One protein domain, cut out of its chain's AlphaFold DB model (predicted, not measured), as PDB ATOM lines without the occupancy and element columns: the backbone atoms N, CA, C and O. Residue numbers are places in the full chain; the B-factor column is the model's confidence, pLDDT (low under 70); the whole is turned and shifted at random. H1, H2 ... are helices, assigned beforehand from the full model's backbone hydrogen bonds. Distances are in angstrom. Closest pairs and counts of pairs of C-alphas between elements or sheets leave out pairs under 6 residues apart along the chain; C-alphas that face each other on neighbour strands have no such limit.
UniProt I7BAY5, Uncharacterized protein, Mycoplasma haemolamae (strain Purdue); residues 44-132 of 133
ATOM      1  N   ASP A  44     123.977 270.362 288.511       82.75
ATOM      2  CA  ASP A  44     124.173 271.643 289.187       82.75
ATOM      3  C   ASP A  44     122.850 272.388 289.407       82.75
ATOM      4  O   ASP A  44     122.639 272.991 290.458       82.75
ATOM      5  N   ILE A  45     121.902 272.286 288.470       87.00
ATOM      6  CA  ILE A  45     120.548 272.836 288.621       87.00
ATOM      7  C   ILE A  45     119.738 272.067 289.677       87.00
ATOM      8  O   ILE A  45     119.005 272.685 290.458       87.00
ATOM      9  N   ILE A  46     119.880 270.736 289.728       84.69
ATOM     10  CA  ILE A  46     119.188 269.867 290.695       84.69
ATOM     11  C   ILE A  46     119.687 270.131 292.120       84.69
ATOM     12  O   ILE A  46     118.879 270.308 293.039       84.69
ATOM     13  N   THR A  47     121.006 270.143 292.316       84.88
ATOM     14  CA  THR A  47     121.641 270.380 293.622       84.88
ATOM     15  C   THR A  47     121.540 271.837 294.025       84.88
ATOM     16  O   THR A  47     121.359 272.160 295.204       84.88
ATOM     17  N   GLY A  48     121.592 272.717 293.030       84.38
ATOM     18  CA  GLY A  48     121.698 274.136 293.236       84.38
ATOM     19  C   GLY A  48     123.102 274.679 293.390       84.38
ATOM     20  O   GLY A  48     123.227 275.797 293.895       84.38
ATOM     21  N   ASP A  49     124.099 273.880 293.032       86.38
ATOM     22  CA  ASP A  49     125.518 274.192 293.134       86.38
ATOM     23  C   ASP A  49     126.035 274.780 291.815       86.38
ATOM     24  O   ASP A  49     126.854 274.201 291.111       86.38
ATOM     25  N   PHE A  50     125.467 275.922 291.431       85.75
ATOM     26  CA  PHE A  50     125.906 276.702 290.278       85.75
ATOM     27  C   PHE A  50     126.236 278.129 290.702       85.75
ATOM     28  O   PHE A  50     125.812 278.610 291.759       85.75
ATOM     29  N   ASP A  51     126.953 278.831 289.830       85.50
ATOM     30  CA  ASP A  51     127.253 280.241 290.020       85.50
ATOM     31  C   ASP A  51     125.965 281.078 290.019       85.50
ATOM     32  O   ASP A  51     125.298 281.249 289.002       85.50
ATOM     33  N   LYS A  52     125.617 281.638 291.179       83.88
ATOM     34  CA  LYS A  52     124.419 282.472 291.352       83.88
ATOM     35  C   LYS A  52     124.485 283.791 290.577       83.88
ATOM     36  O   LYS A  52     123.468 284.474 290.475       83.88
ATOM     37  N   THR A  53     125.654 284.171 290.064       87.06
ATOM     38  CA  THR A  53     125.801 285.324 289.170       87.06
ATOM     39  C   THR A  53     125.401 284.989 287.729       87.06
ATOM     40  O   THR A  53     125.024 285.894 286.976       87.06
ATOM     41  N   ASP A  54     125.365 283.700 287.366       84.12
ATOM     42  CA  ASP A  54     124.837 283.226 286.090       84.12
ATOM     43  C   ASP A  54     123.301 283.261 286.098       84.12
ATOM     44  O   ASP A  54     122.601 282.365 286.584       84.12
ATOM     45  N   LYS A  55     122.758 284.324 285.499       82.19
ATOM     46  CA  LYS A  55     121.312 284.542 285.366       82.19
ATOM     47  C   LYS A  55     120.596 283.419 284.608       82.19
ATOM     48  O   LYS A  55     119.405 283.216 284.839       82.19
ATOM     49  N   VAL A  56     121.278 282.701 283.711       83.31
ATOM     50  CA  VAL A  56     120.686 281.584 282.961       83.31
ATOM     51  C   VAL A  56     120.471 280.402 283.894       83.31
ATOM     52  O   VAL A  56     119.366 279.866 283.949       83.31
ATOM     53  N   LYS A  57     121.485 280.040 284.684       83.38
ATOM     54  CA  LYS A  57     121.393 278.945 285.660       83.38
ATOM     55  C   LYS A  57     120.390 279.248 286.772       83.38
ATOM     56  O   LYS A  57     119.598 278.379 287.137       83.38
ATOM     57  N   VAL A  58     120.346 280.500 287.239       83.31
ATOM     58  CA  VAL A  58     119.314 280.970 288.181       83.31
ATOM     59  C   VAL A  58     117.916 280.737 287.604       83.31
ATOM     60  O   VAL A  58     117.099 280.071 288.239       83.31
ATOM     61  N   ARG A  59     117.662 281.201 286.376       84.50
ATOM     62  CA  ARG A  59     116.364 281.026 285.712       84.50
ATOM     63  C   ARG A  59     116.015 279.554 285.488       84.50
ATOM     64  O   ARG A  59     114.888 279.152 285.752       84.50
ATOM     65  N   GLN A  60     116.969 278.735 285.049       84.19
ATOM     66  CA  GLN A  60     116.760 277.296 284.870       84.19
ATOM     67  C   GLN A  60     116.382 276.616 286.188       84.19
ATOM     68  O   GLN A  60     115.492 275.765 286.214       84.19
ATOM     69  N   ARG A  61     116.992 277.013 287.310       86.38
ATOM     70  CA  ARG A  61     116.592 276.494 288.620       86.38
ATOM     71  C   ARG A  61     115.205 276.946 289.041       86.38
ATOM     72  O   ARG A  61     114.463 276.141 289.594       86.38
ATOM     73  N   GLU A  62     114.836 278.192 288.784       86.00
ATOM     74  CA  GLU A  62     113.469 278.659 289.033       86.00
ATOM     75  C   GLU A  62     112.448 277.881 288.193       86.00
ATOM     76  O   GLU A  62     111.408 277.475 288.713       86.00
ATOM     77  N   GLU A  63     112.761 277.600 286.926       85.69
ATOM     78  CA  GLU A  63     111.938 276.758 286.051       85.69
ATOM     79  C   GLU A  63     111.819 275.326 286.593       85.69
ATOM     80  O   GLU A  63     110.708 274.801 286.673       85.69
ATOM     81  N   TYR A  64     112.924 274.724 287.046       87.19
ATOM     82  CA  TYR A  64     112.929 273.405 287.688       87.19
ATOM     83  C   TYR A  64     112.066 273.365 288.956       87.19
ATOM     84  O   TYR A  64     111.222 272.480 289.112       87.19
ATOM     85  N   LEU A  65     112.249 274.327 289.866       86.12
ATOM     86  CA  LEU A  65     111.487 274.403 291.116       86.12
ATOM     87  C   LEU A  65     110.001 274.670 290.850       86.12
ATOM     88  O   LEU A  65     109.135 274.052 291.471       86.12
ATOM     89  N   GLY A  66     109.696 275.549 289.895       86.00
ATOM     90  CA  GLY A  66     108.331 275.835 289.468       86.00
ATOM     91  C   GLY A  66     107.645 274.608 288.867       86.00
ATOM     92  O   GLY A  66     106.497 274.321 289.208       86.00
ATOM     93  N   TRP A  67     108.349 273.855 288.019       87.75
ATOM     94  CA  TRP A  67     107.854 272.589 287.484       87.75
ATOM     95  C   TRP A  67     107.608 271.567 288.595       87.75
ATOM     96  O   TRP A  67     106.530 270.985 288.656       87.75
ATOM     97  N   LYS A  68     108.553 271.407 289.526       83.38
ATOM     98  CA  LYS A  68     108.469 270.467 290.654       83.38
ATOM     99  C   LYS A  68     107.203 270.643 291.501       83.38
ATOM    100  O   LYS A  68     106.623 269.658 291.953       83.38
ATOM    101  N   HIS A  69     106.752 271.877 291.705       80.12
ATOM    102  CA  HIS A  69     105.479 272.138 292.380       80.12
ATOM    103  C   HIS A  69     104.273 271.947 291.453       80.12
ATOM    104  O   HIS A  69     103.262 271.376 291.863       80.12
ATOM    105  N   ALA A  70     104.379 272.397 290.203       83.44
ATOM    106  CA  ALA A  70     103.284 272.339 289.243       83.44
ATOM    107  C   ALA A  70     102.936 270.907 288.809       83.44
ATOM    108  O   ALA A  70     101.761 270.605 288.633       83.44
ATOM    109  N   VAL A  71     103.920 270.009 288.689       81.00
ATOM    110  CA  VAL A  71     103.712 268.615 288.263       81.00
ATOM    111  C   VAL A  71     102.840 267.842 289.255       81.00
ATOM    112  O   VAL A  71     101.975 267.070 288.849       81.00
ATOM    113  N   LEU A  72     102.984 268.105 290.559       77.81
ATOM    114  CA  LEU A  72     102.127 267.497 291.578       77.81
ATOM    115  C   LEU A  72     100.676 267.961 291.429       77.81
ATOM    116  O   LEU A  72      99.760 267.143 291.452       77.81
ATOM    117  N   TRP A  73     100.457 269.260 291.221       83.25
ATOM    118  CA  TRP A  73      99.117 269.786 290.967       83.25
ATOM    119  C   TRP A  73      98.527 269.224 289.660       83.25
ATOM    120  O   TRP A  73      97.386 268.765 289.656       83.25
ATOM    121  N   TYR A  74      99.321 269.193 288.583       80.06
ATOM    122  CA  TYR A  74      98.931 268.705 287.256       80.06
ATOM    123  C   TYR A  74      98.438 267.254 287.304       80.06
ATOM    124  O   TYR A  74      97.407 266.930 286.715       80.06
ATOM    125  N   LEU A  75      99.144 266.396 288.044       74.69
ATOM    126  CA  LEU A  75      98.841 264.970 288.120       74.69
ATOM    127  C   LEU A  75      97.786 264.619 289.172       74.69
ATOM    128  O   LEU A  75      96.905 263.820 288.883       74.69
ATOM    129  N   TYR A  76      97.861 265.184 290.381       73.00
ATOM    130  CA  TYR A  76      97.026 264.739 291.508       73.00
ATOM    131  C   TYR A  76      95.789 265.604 291.738       73.00
ATOM    132  O   TYR A  76      94.755 265.098 292.168       73.00
ATOM    133  N   THR A  77      95.889 266.914 291.515       76.00
ATOM    134  CA  THR A  77      94.783 267.841 291.798       76.00
ATOM    135  C   THR A  77      93.917 268.054 290.567       76.00
ATOM    136  O   THR A  77      92.693 268.056 290.663       76.00
ATOM    137  N   ALA A  78      94.551 268.231 289.412       79.12
ATOM    138  CA  ALA A  78      93.865 268.550 288.171       79.12
ATOM    139  C   ALA A  78      93.596 267.331 287.277       79.12
ATOM    140  O   ALA A  78      92.762 267.438 286.382       79.12
ATOM    141  N   ASN A  79      94.267 266.195 287.526       78.88
ATOM    142  CA  ASN A  79      94.197 264.967 286.718       78.88
ATOM    143  C   ASN A  79      94.395 265.225 285.213       78.88
ATOM    144  O   ASN A  79      93.754 264.599 284.373       78.88
ATOM    145  N   CYS A  80      95.277 266.164 284.858       80.69
ATOM    146  CA  CYS A  80      95.444 266.652 283.488       80.69
ATOM    147  C   CYS A  80      95.942 265.593 282.485       80.69
ATOM    148  O   CYS A  80      95.912 265.838 281.280       80.69
ATOM    149  N   ASN A  81      96.423 264.448 282.968       75.75
ATOM    150  CA  ASN A  81      96.846 263.303 282.164       75.75
ATOM    151  C   ASN A  81      95.677 262.406 281.713       75.75
ATOM    152  O   ASN A  81      95.854 261.602 280.804       75.75
ATOM    153  N   ASP A  82      94.494 262.532 282.318       77.69
ATOM    154  CA  ASP A  82      93.290 261.798 281.924       77.69
ATOM    155  C   ASP A  82      92.200 262.799 281.519       77.69
ATOM    156  O   ASP A  82      91.500 263.322 282.389       77.69
ATOM    157  N   PRO A  83      92.016 263.064 280.210       72.44
ATOM    158  CA  PRO A  83      91.055 264.051 279.718       72.44
ATOM    159  C   PRO A  83      89.624 263.830 280.218       72.44
ATOM    160  O   PRO A  83      88.849 264.777 280.275       72.44
ATOM    161  N   ASN A  84      89.271 262.600 280.609       78.88
ATOM    162  CA  ASN A  84      87.935 262.267 281.104       78.88
ATOM    163  C   ASN A  84      87.738 262.609 282.590       78.88
ATOM    164  O   ASN A  84      86.613 262.560 283.083       78.88
ATOM    165  N   LYS A  85      88.818 262.917 283.318       78.88
ATOM    166  CA  LYS A  85      88.805 263.266 284.749       78.88
ATOM    167  C   LYS A  85      89.142 264.729 285.024       78.88
ATOM    168  O   LYS A  85      89.085 265.153 286.181       78.88
ATOM    169  N   VAL A  86      89.503 265.494 283.995       83.00
ATOM    170  CA  VAL A  86      89.793 266.923 284.128       83.00
ATOM    171  C   VAL A  86      88.488 267.685 284.336       83.00
ATOM    172  O   VAL A  86      87.584 267.629 283.508       83.00
ATOM    173  N   ASP A  87      88.392 268.430 285.437       84.62
ATOM    174  CA  ASP A  87      87.325 269.421 285.604       84.62
ATOM    175  C   ASP A  87      87.511 270.534 284.560       84.62
ATOM    176  O   ASP A  87      88.611 271.069 284.413       84.62
ATOM    177  N   SER A  88      86.430 270.942 283.897       83.56
ATOM    178  CA  SER A  88      86.365 272.118 283.015       83.56
ATOM    179  C   SER A  88      87.093 273.362 283.557       83.56
ATOM    180  O   SER A  88      87.728 274.098 282.802       83.56
ATOM    181  N   LYS A  89      87.072 273.587 284.880       86.19
ATOM    182  CA  LYS A  89      87.772 274.708 285.536       86.19
ATOM    183  C   LYS A  89      89.295 274.587 285.455       86.19
ATOM    184  O   LYS A  89      89.999 275.594 285.461       86.19
ATOM    185  N   ASN A  90      89.804 273.363 285.371       83.75
ATOM    186  CA  ASN A  90      91.225 273.045 285.339       83.75
ATOM    187  C   ASN A  90      91.786 272.952 283.915       83.75
ATOM    188  O   ASN A  90      92.998 273.070 283.756       83.75
ATOM    189  N   GLU A  91      90.954 272.825 282.876       84.94
ATOM    190  CA  GLU A  91      91.407 272.691 281.481       84.94
ATOM    191  C   GLU A  91      92.375 273.798 281.042       84.94
ATOM    192  O   GLU A  91      93.417 273.532 280.437       84.94
ATOM    193  N   VAL A  92      92.061 275.056 281.372       85.88
ATOM    194  CA  VAL A  92      92.912 276.208 281.029       85.88
ATOM    195  C   VAL A  92      94.266 276.111 281.729       85.88
ATOM    196  O   VAL A  92      95.301 276.442 281.151       85.88
ATOM    197  N   HIS A  93      94.278 275.639 282.973       85.31
ATOM    198  CA  HIS A  93      95.498 275.463 283.749       85.31
ATOM    199  C   HIS A  93      96.322 274.267 283.247       85.31
ATOM    200  O   HIS A  93      97.542 274.388 283.139       85.31
ATOM    201  N   CYS A  94      95.677 273.167 282.844       84.75
ATOM    202  CA  CYS A  94      96.330 272.030 282.194       84.75
ATOM    203  C   CYS A  94      97.027 272.455 280.892       84.75
ATOM    204  O   CYS A  94      98.201 272.142 280.697       84.75
ATOM    205  N   LYS A  95      96.346 273.230 280.034       85.19
ATOM    206  CA  LYS A  95      96.928 273.764 278.790       85.19
ATOM    207  C   LYS A  95      98.114 274.684 279.066       85.19
ATOM    208  O   LYS A  95      99.178 274.496 278.487       85.19
ATOM    209  N   LYS A  96      97.979 275.614 280.019       84.38
ATOM    210  CA  LYS A  96      99.087 276.490 280.437       84.38
ATOM    211  C   LYS A  96     100.294 275.698 280.942       84.38
ATOM    212  O   LYS A  96     101.426 276.068 280.646       84.38
ATOM    213  N   HIS A  97     100.075 274.616 281.693       85.88
ATOM    214  CA  HIS A  97     101.155 273.732 282.145       85.88
ATOM    215  C   HIS A  97     101.855 273.057 280.965       85.88
ATOM    216  O   HIS A  97     103.077 273.117 280.874       85.88
ATOM    217  N   GLN A  98     101.093 272.491 280.024       84.44
ATOM    218  CA  GLN A  98     101.633 271.858 278.815       84.44
ATOM    219  C   GLN A  98     102.423 272.843 277.944       84.44
ATOM    220  O   GLN A  98     103.499 272.518 277.446       84.44
ATOM    221  N   GLU A  99     101.928 274.070 277.789       84.25
ATOM    222  CA  GLU A  99     102.600 275.126 277.030       84.25
ATOM    223  C   GLU A  99     103.886 275.607 277.702       84.25
ATOM    224  O   GLU A  99     104.866 275.899 277.012       84.25
ATOM    225  N   LYS A 100     103.890 275.690 279.036       83.44
ATOM    226  CA  LYS A 100     105.039 276.154 279.815       83.44
ATOM    227  C   LYS A 100     106.125 275.086 279.932       83.44
ATOM    228  O   LYS A 100     107.303 275.407 279.828       83.44
ATOM    229  N   TYR A 101     105.738 273.826 280.111       84.06
ATOM    230  CA  TYR A 101     106.643 272.712 280.391       84.06
ATOM    231  C   TYR A 101     106.616 271.664 279.275       84.06
ATOM    232  O   TYR A 101     106.528 270.466 279.522       84.06
ATOM    233  N   LYS A 102     106.730 272.111 278.020       83.31
ATOM    234  CA  LYS A 102     106.694 271.246 276.821       83.31
ATOM    235  C   LYS A 102     107.694 270.090 276.858       83.31
ATOM    236  O   LYS A 102     107.481 269.060 276.229       83.31
ATOM    237  N   THR A 103     108.817 270.291 277.545       83.19
ATOM    238  CA  THR A 103     109.892 269.304 277.657       83.19
ATOM    239  C   THR A 103     109.668 268.289 278.776       83.19
ATOM    240  O   THR A 103     110.396 267.299 278.838       83.19
ATOM    241  N   ALA A 104     108.670 268.507 279.635       83.81
ATOM    242  CA  ALA A 104     108.417 267.675 280.795       83.81
ATOM    243  C   ALA A 104     107.864 266.293 280.409       83.81
ATOM    244  O   ALA A 104     107.114 266.172 279.432       83.81
ATOM    245  N   PRO A 105     108.227 265.237 281.154       80.56
ATOM    246  CA  PRO A 105     107.849 263.866 280.822       80.56
ATOM    247  C   PRO A 105     106.332 263.644 280.784       80.56
ATOM    248  O   PRO A 105     105.858 262.923 279.909       80.56
ATOM    249  N   GLU A 106     105.563 264.305 281.656       76.62
ATOM    250  CA  GLU A 106     104.096 264.220 281.688       76.62
ATOM    251  C   GLU A 106     103.432 264.872 280.477       76.62
ATOM    252  O   GLU A 106     102.320 264.512 280.105       76.62
ATOM    253  N   VAL A 107     104.116 265.834 279.854       82.19
ATOM    254  CA  VAL A 107     103.622 266.536 278.667       82.19
ATOM    255  C   VAL A 107     104.031 265.790 277.397       82.19
ATOM    256  O   VAL A 107     103.234 265.676 276.468       82.19
ATOM    257  N   LYS A 108     105.257 265.247 277.354       81.31
ATOM    258  CA  LYS A 108     105.761 264.461 276.215       81.31
ATOM    259  C   LYS A 108     105.042 263.125 276.056       81.31
ATOM    260  O   LYS A 108     104.881 262.659 274.931       81.31
ATOM    261  N   ASN A 109     104.641 262.500 277.160       77.50
ATOM    262  CA  ASN A 109     103.940 261.227 277.143       77.50
ATOM    263  C   ASN A 109     102.557 261.376 277.802       77.50
ATOM    264  O   ASN A 109     102.440 261.189 279.011       77.50
ATOM    265  N   PRO A 110     101.497 261.668 277.026       67.38
ATOM    266  CA  PRO A 110     100.140 261.806 277.563       67.38
ATOM    267  C   PRO A 110      99.583 260.492 278.131       67.38
ATOM    268  O   PRO A 110      98.650 260.519 278.923       67.38
ATOM    269  N   ASN A 111     100.175 259.350 277.764       68.44
ATOM    270  CA  ASN A 111      99.850 258.038 278.323       68.44
ATOM    271  C   ASN A 111     100.791 257.639 279.470       68.44
ATOM    272  O   ASN A 111     100.741 256.487 279.910       68.44
ATOM    273  N   ALA A 112     101.683 258.534 279.919       68.50
ATOM    274  CA  ALA A 112     102.545 258.266 281.062       68.50
ATOM    275  C   ALA A 112     101.665 257.917 282.251       68.50
ATOM    276  O   ALA A 112     100.780 258.687 282.645       68.50
ATOM    277  N   LYS A 113     101.907 256.741 282.823       69.56
ATOM    278  CA  LYS A 113     101.197 256.377 284.031       69.56
ATOM    279  C   LYS A 113     101.761 257.190 285.189       69.56
ATOM    280  O   LYS A 113     102.901 257.663 285.156       69.56
ATOM    281  N   MET A 114     100.956 257.357 286.230       69.44
ATOM    282  CA  MET A 114     101.373 258.079 287.433       69.44
ATOM    283  C   MET A 114     102.658 257.474 288.024       69.44
ATOM    284  O   MET A 114     103.514 258.194 288.534       69.44
ATOM    285  N   GLU A 115     102.820 256.156 287.911       73.25
ATOM    286  CA  GLU A 115     103.989 255.413 288.370       73.25
ATOM    287  C   GLU A 115     105.268 255.816 287.627       73.25
ATOM    288  O   GLU A 115     106.310 255.954 288.263       73.25
ATOM    289  N   ASP A 116     105.191 256.075 286.318       76.50
ATOM    290  CA  ASP A 116     106.347 256.466 285.497       76.50
ATOM    291  C   ASP A 116     106.856 257.855 285.903       76.50
ATOM    292  O   ASP A 116     108.059 258.100 286.028       76.50
ATOM    293  N   LEU A 117     105.925 258.767 286.181       72.06
ATOM    294  CA  LEU A 117     106.227 260.123 286.633       72.06
ATOM    295  C   LEU A 117     106.736 260.163 288.067       72.06
ATOM    296  O   LEU A 117     107.679 260.896 288.370       72.06
ATOM    297  N   LYS A 118     106.153 259.338 288.940       72.38
ATOM    298  CA  LYS A 118     106.662 259.136 290.294       72.38
ATOM    299  C   LYS A 118     108.085 258.580 290.256       72.38
ATOM    300  O   LYS A 118     108.951 259.116 290.938       72.38
ATOM    301  N   ALA A 119     108.346 257.573 289.424       78.69
ATOM    302  CA  ALA A 119     109.681 257.009 289.253       78.69
ATOM    303  C   ALA A 119     110.678 258.055 288.735       78.69
ATOM    304  O   ALA A 119     111.793 258.146 289.253       78.69
ATOM    305  N   TYR A 120     110.272 258.890 287.774       81.06
ATOM    306  CA  TYR A 120     111.099 259.993 287.289       81.06
ATOM    307  C   TYR A 120     111.426 260.997 288.403       81.06
ATOM    308  O   TYR A 120     112.593 261.312 288.640       81.06
ATOM    309  N   TYR A 121     110.420 261.450 289.146       76.94
ATOM    310  CA  TYR A 121     110.601 262.378 290.259       76.94
ATOM    311  C   TYR A 121     111.487 261.807 291.380       76.94
ATOM    312  O   TYR A 121     112.387 262.485 291.889       76.94
ATOM    313  N   ASP A 122     111.269 260.543 291.742       76.62
ATOM    314  CA  ASP A 122     112.068 259.835 292.739       76.62
ATOM    315  C   ASP A 122     113.519 259.674 292.251       76.62
ATOM    316  O   ASP A 122     114.449 259.799 293.048       76.62
ATOM    317  N   SER A 123     113.741 259.473 290.944       81.69
ATOM    318  CA  SER A 123     115.087 259.415 290.357       81.69
ATOM    319  C   SER A 123     115.835 260.746 290.481       81.69
ATOM    320  O   SER A 123     116.996 260.752 290.887       81.69
ATOM    321  N   LEU A 124     115.162 261.878 290.238       80.25
ATOM    322  CA  LEU A 124     115.741 263.214 290.416       80.25
ATOM    323  C   LEU A 124     116.065 263.494 291.885       80.25
ATOM    324  O   LEU A 124     117.108 264.065 292.195       80.25
ATOM    325  N   THR A 125     115.191 263.064 292.798       77.88
ATOM    326  CA  THR A 125     115.396 263.232 294.242       77.88
ATOM    327  C   THR A 125     116.581 262.399 294.731       77.88
ATOM    328  O   THR A 125     117.473 262.939 295.382       77.88
ATOM    329  N   LYS A 126     116.658 261.119 294.347       82.25
ATOM    330  CA  LYS A 126     117.798 260.244 294.671       82.25
ATOM    331  C   LYS A 126     119.109 260.770 294.089       82.25
ATOM    332  O   LYS A 126     120.120 260.784 294.785       82.25
ATOM    333  N   ARG A 127     119.091 261.242 292.838       81.19
ATOM    334  CA  ARG A 127     120.243 261.887 292.190       81.19
ATOM    335  C   ARG A 127     120.699 263.112 292.992       81.19
ATOM    336  O   ARG A 127     121.879 263.232 293.293       81.19
ATOM    337  N   ALA A 128     119.769 263.955 293.447       77.38
ATOM    338  CA  ALA A 128     120.076 265.101 294.307       77.38
ATOM    339  C   ALA A 128     120.706 264.707 295.657       77.38
ATOM    340  O   ALA A 128     121.552 265.433 296.168       77.38
ATOM    341  N   GLU A 129     120.279 263.594 296.257       81.69
ATOM    342  CA  GLU A 129     120.847 263.079 297.511       81.69
ATOM    343  C   GLU A 129     122.253 262.509 297.323       81.69
ATOM    344  O   GLU A 129     123.110 262.704 298.182       81.69
ATOM    345  N   GLN A 130     122.504 261.819 296.208       81.12
ATOM    346  CA  GLN A 130     123.816 261.257 295.882       81.12
ATOM    347  C   GLN A 130     124.864 262.343 295.641       81.12
ATOM    348  O   GLN A 130     125.984 262.205 296.110       81.12
ATOM    349  N   LEU A 131     124.490 263.434 294.973       77.12
ATOM    350  CA  LEU A 131     125.393 264.553 294.680       77.12
ATOM    351  C   LEU A 131     125.737 265.414 295.908       77.12
ATOM    352  O   LEU A 131     126.591 266.288 295.821       77.12
ATOM    353  N   LYS A 132     125.037 265.217 297.031       70.44
ATOM    354  CA  LYS A 132     125.286 265.923 298.299       70.44
ATOM    355  C   LYS A 132     126.185 265.142 299.264       70.44
ATOM    356  O   LYS A 132     126.474 265.662 300.340       70.44
TER     357      LYS A 132
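AT A GLANCE: This is residues 44 to 132 of the 133 residues of an uncharacterized protein of Mycoplasma haemolamae (strain Purdue) (UniProt I7BAY5). Long H2 and H5 form a loose V, with little H1 in its open end; H3 folds back at its closed end, near short H4. The printed part has 89 residues, five named helices, H1 to H5, and no named strand: all helix. It spans 43 by 26 by 19 A and is only just compact, close to loose, with a radius of gyration of the C-alphas of 14.4 A.

HOW THE PARTS SIT: Start at H2, residues 55 to 77; H5, residues 114 to 130, is close but not clearly touching, the closest C-alphas being Leu 75 and Met 114, 7.4 A. H2 and H3, residues 88 to 100, form a hairpin, closest C-alphas Tyr 74 and Cys 94, 6.6 A. Every O i to N i+4 pair is within hydrogen-bond range in H5, 17 of 19 in H2 and 7 of 9 in H3.

IN THESE COORDINATES: Find C-alpha 55 at (121.312, 284.542, 285.366); H2 runs 32.0 A. H5 runs 24.2 A to C-alpha 130 at (123.816, 261.257, 295.882).

THE WHOLE: The printed part has no cut; residues 110 to 114 are under pLDDT 70.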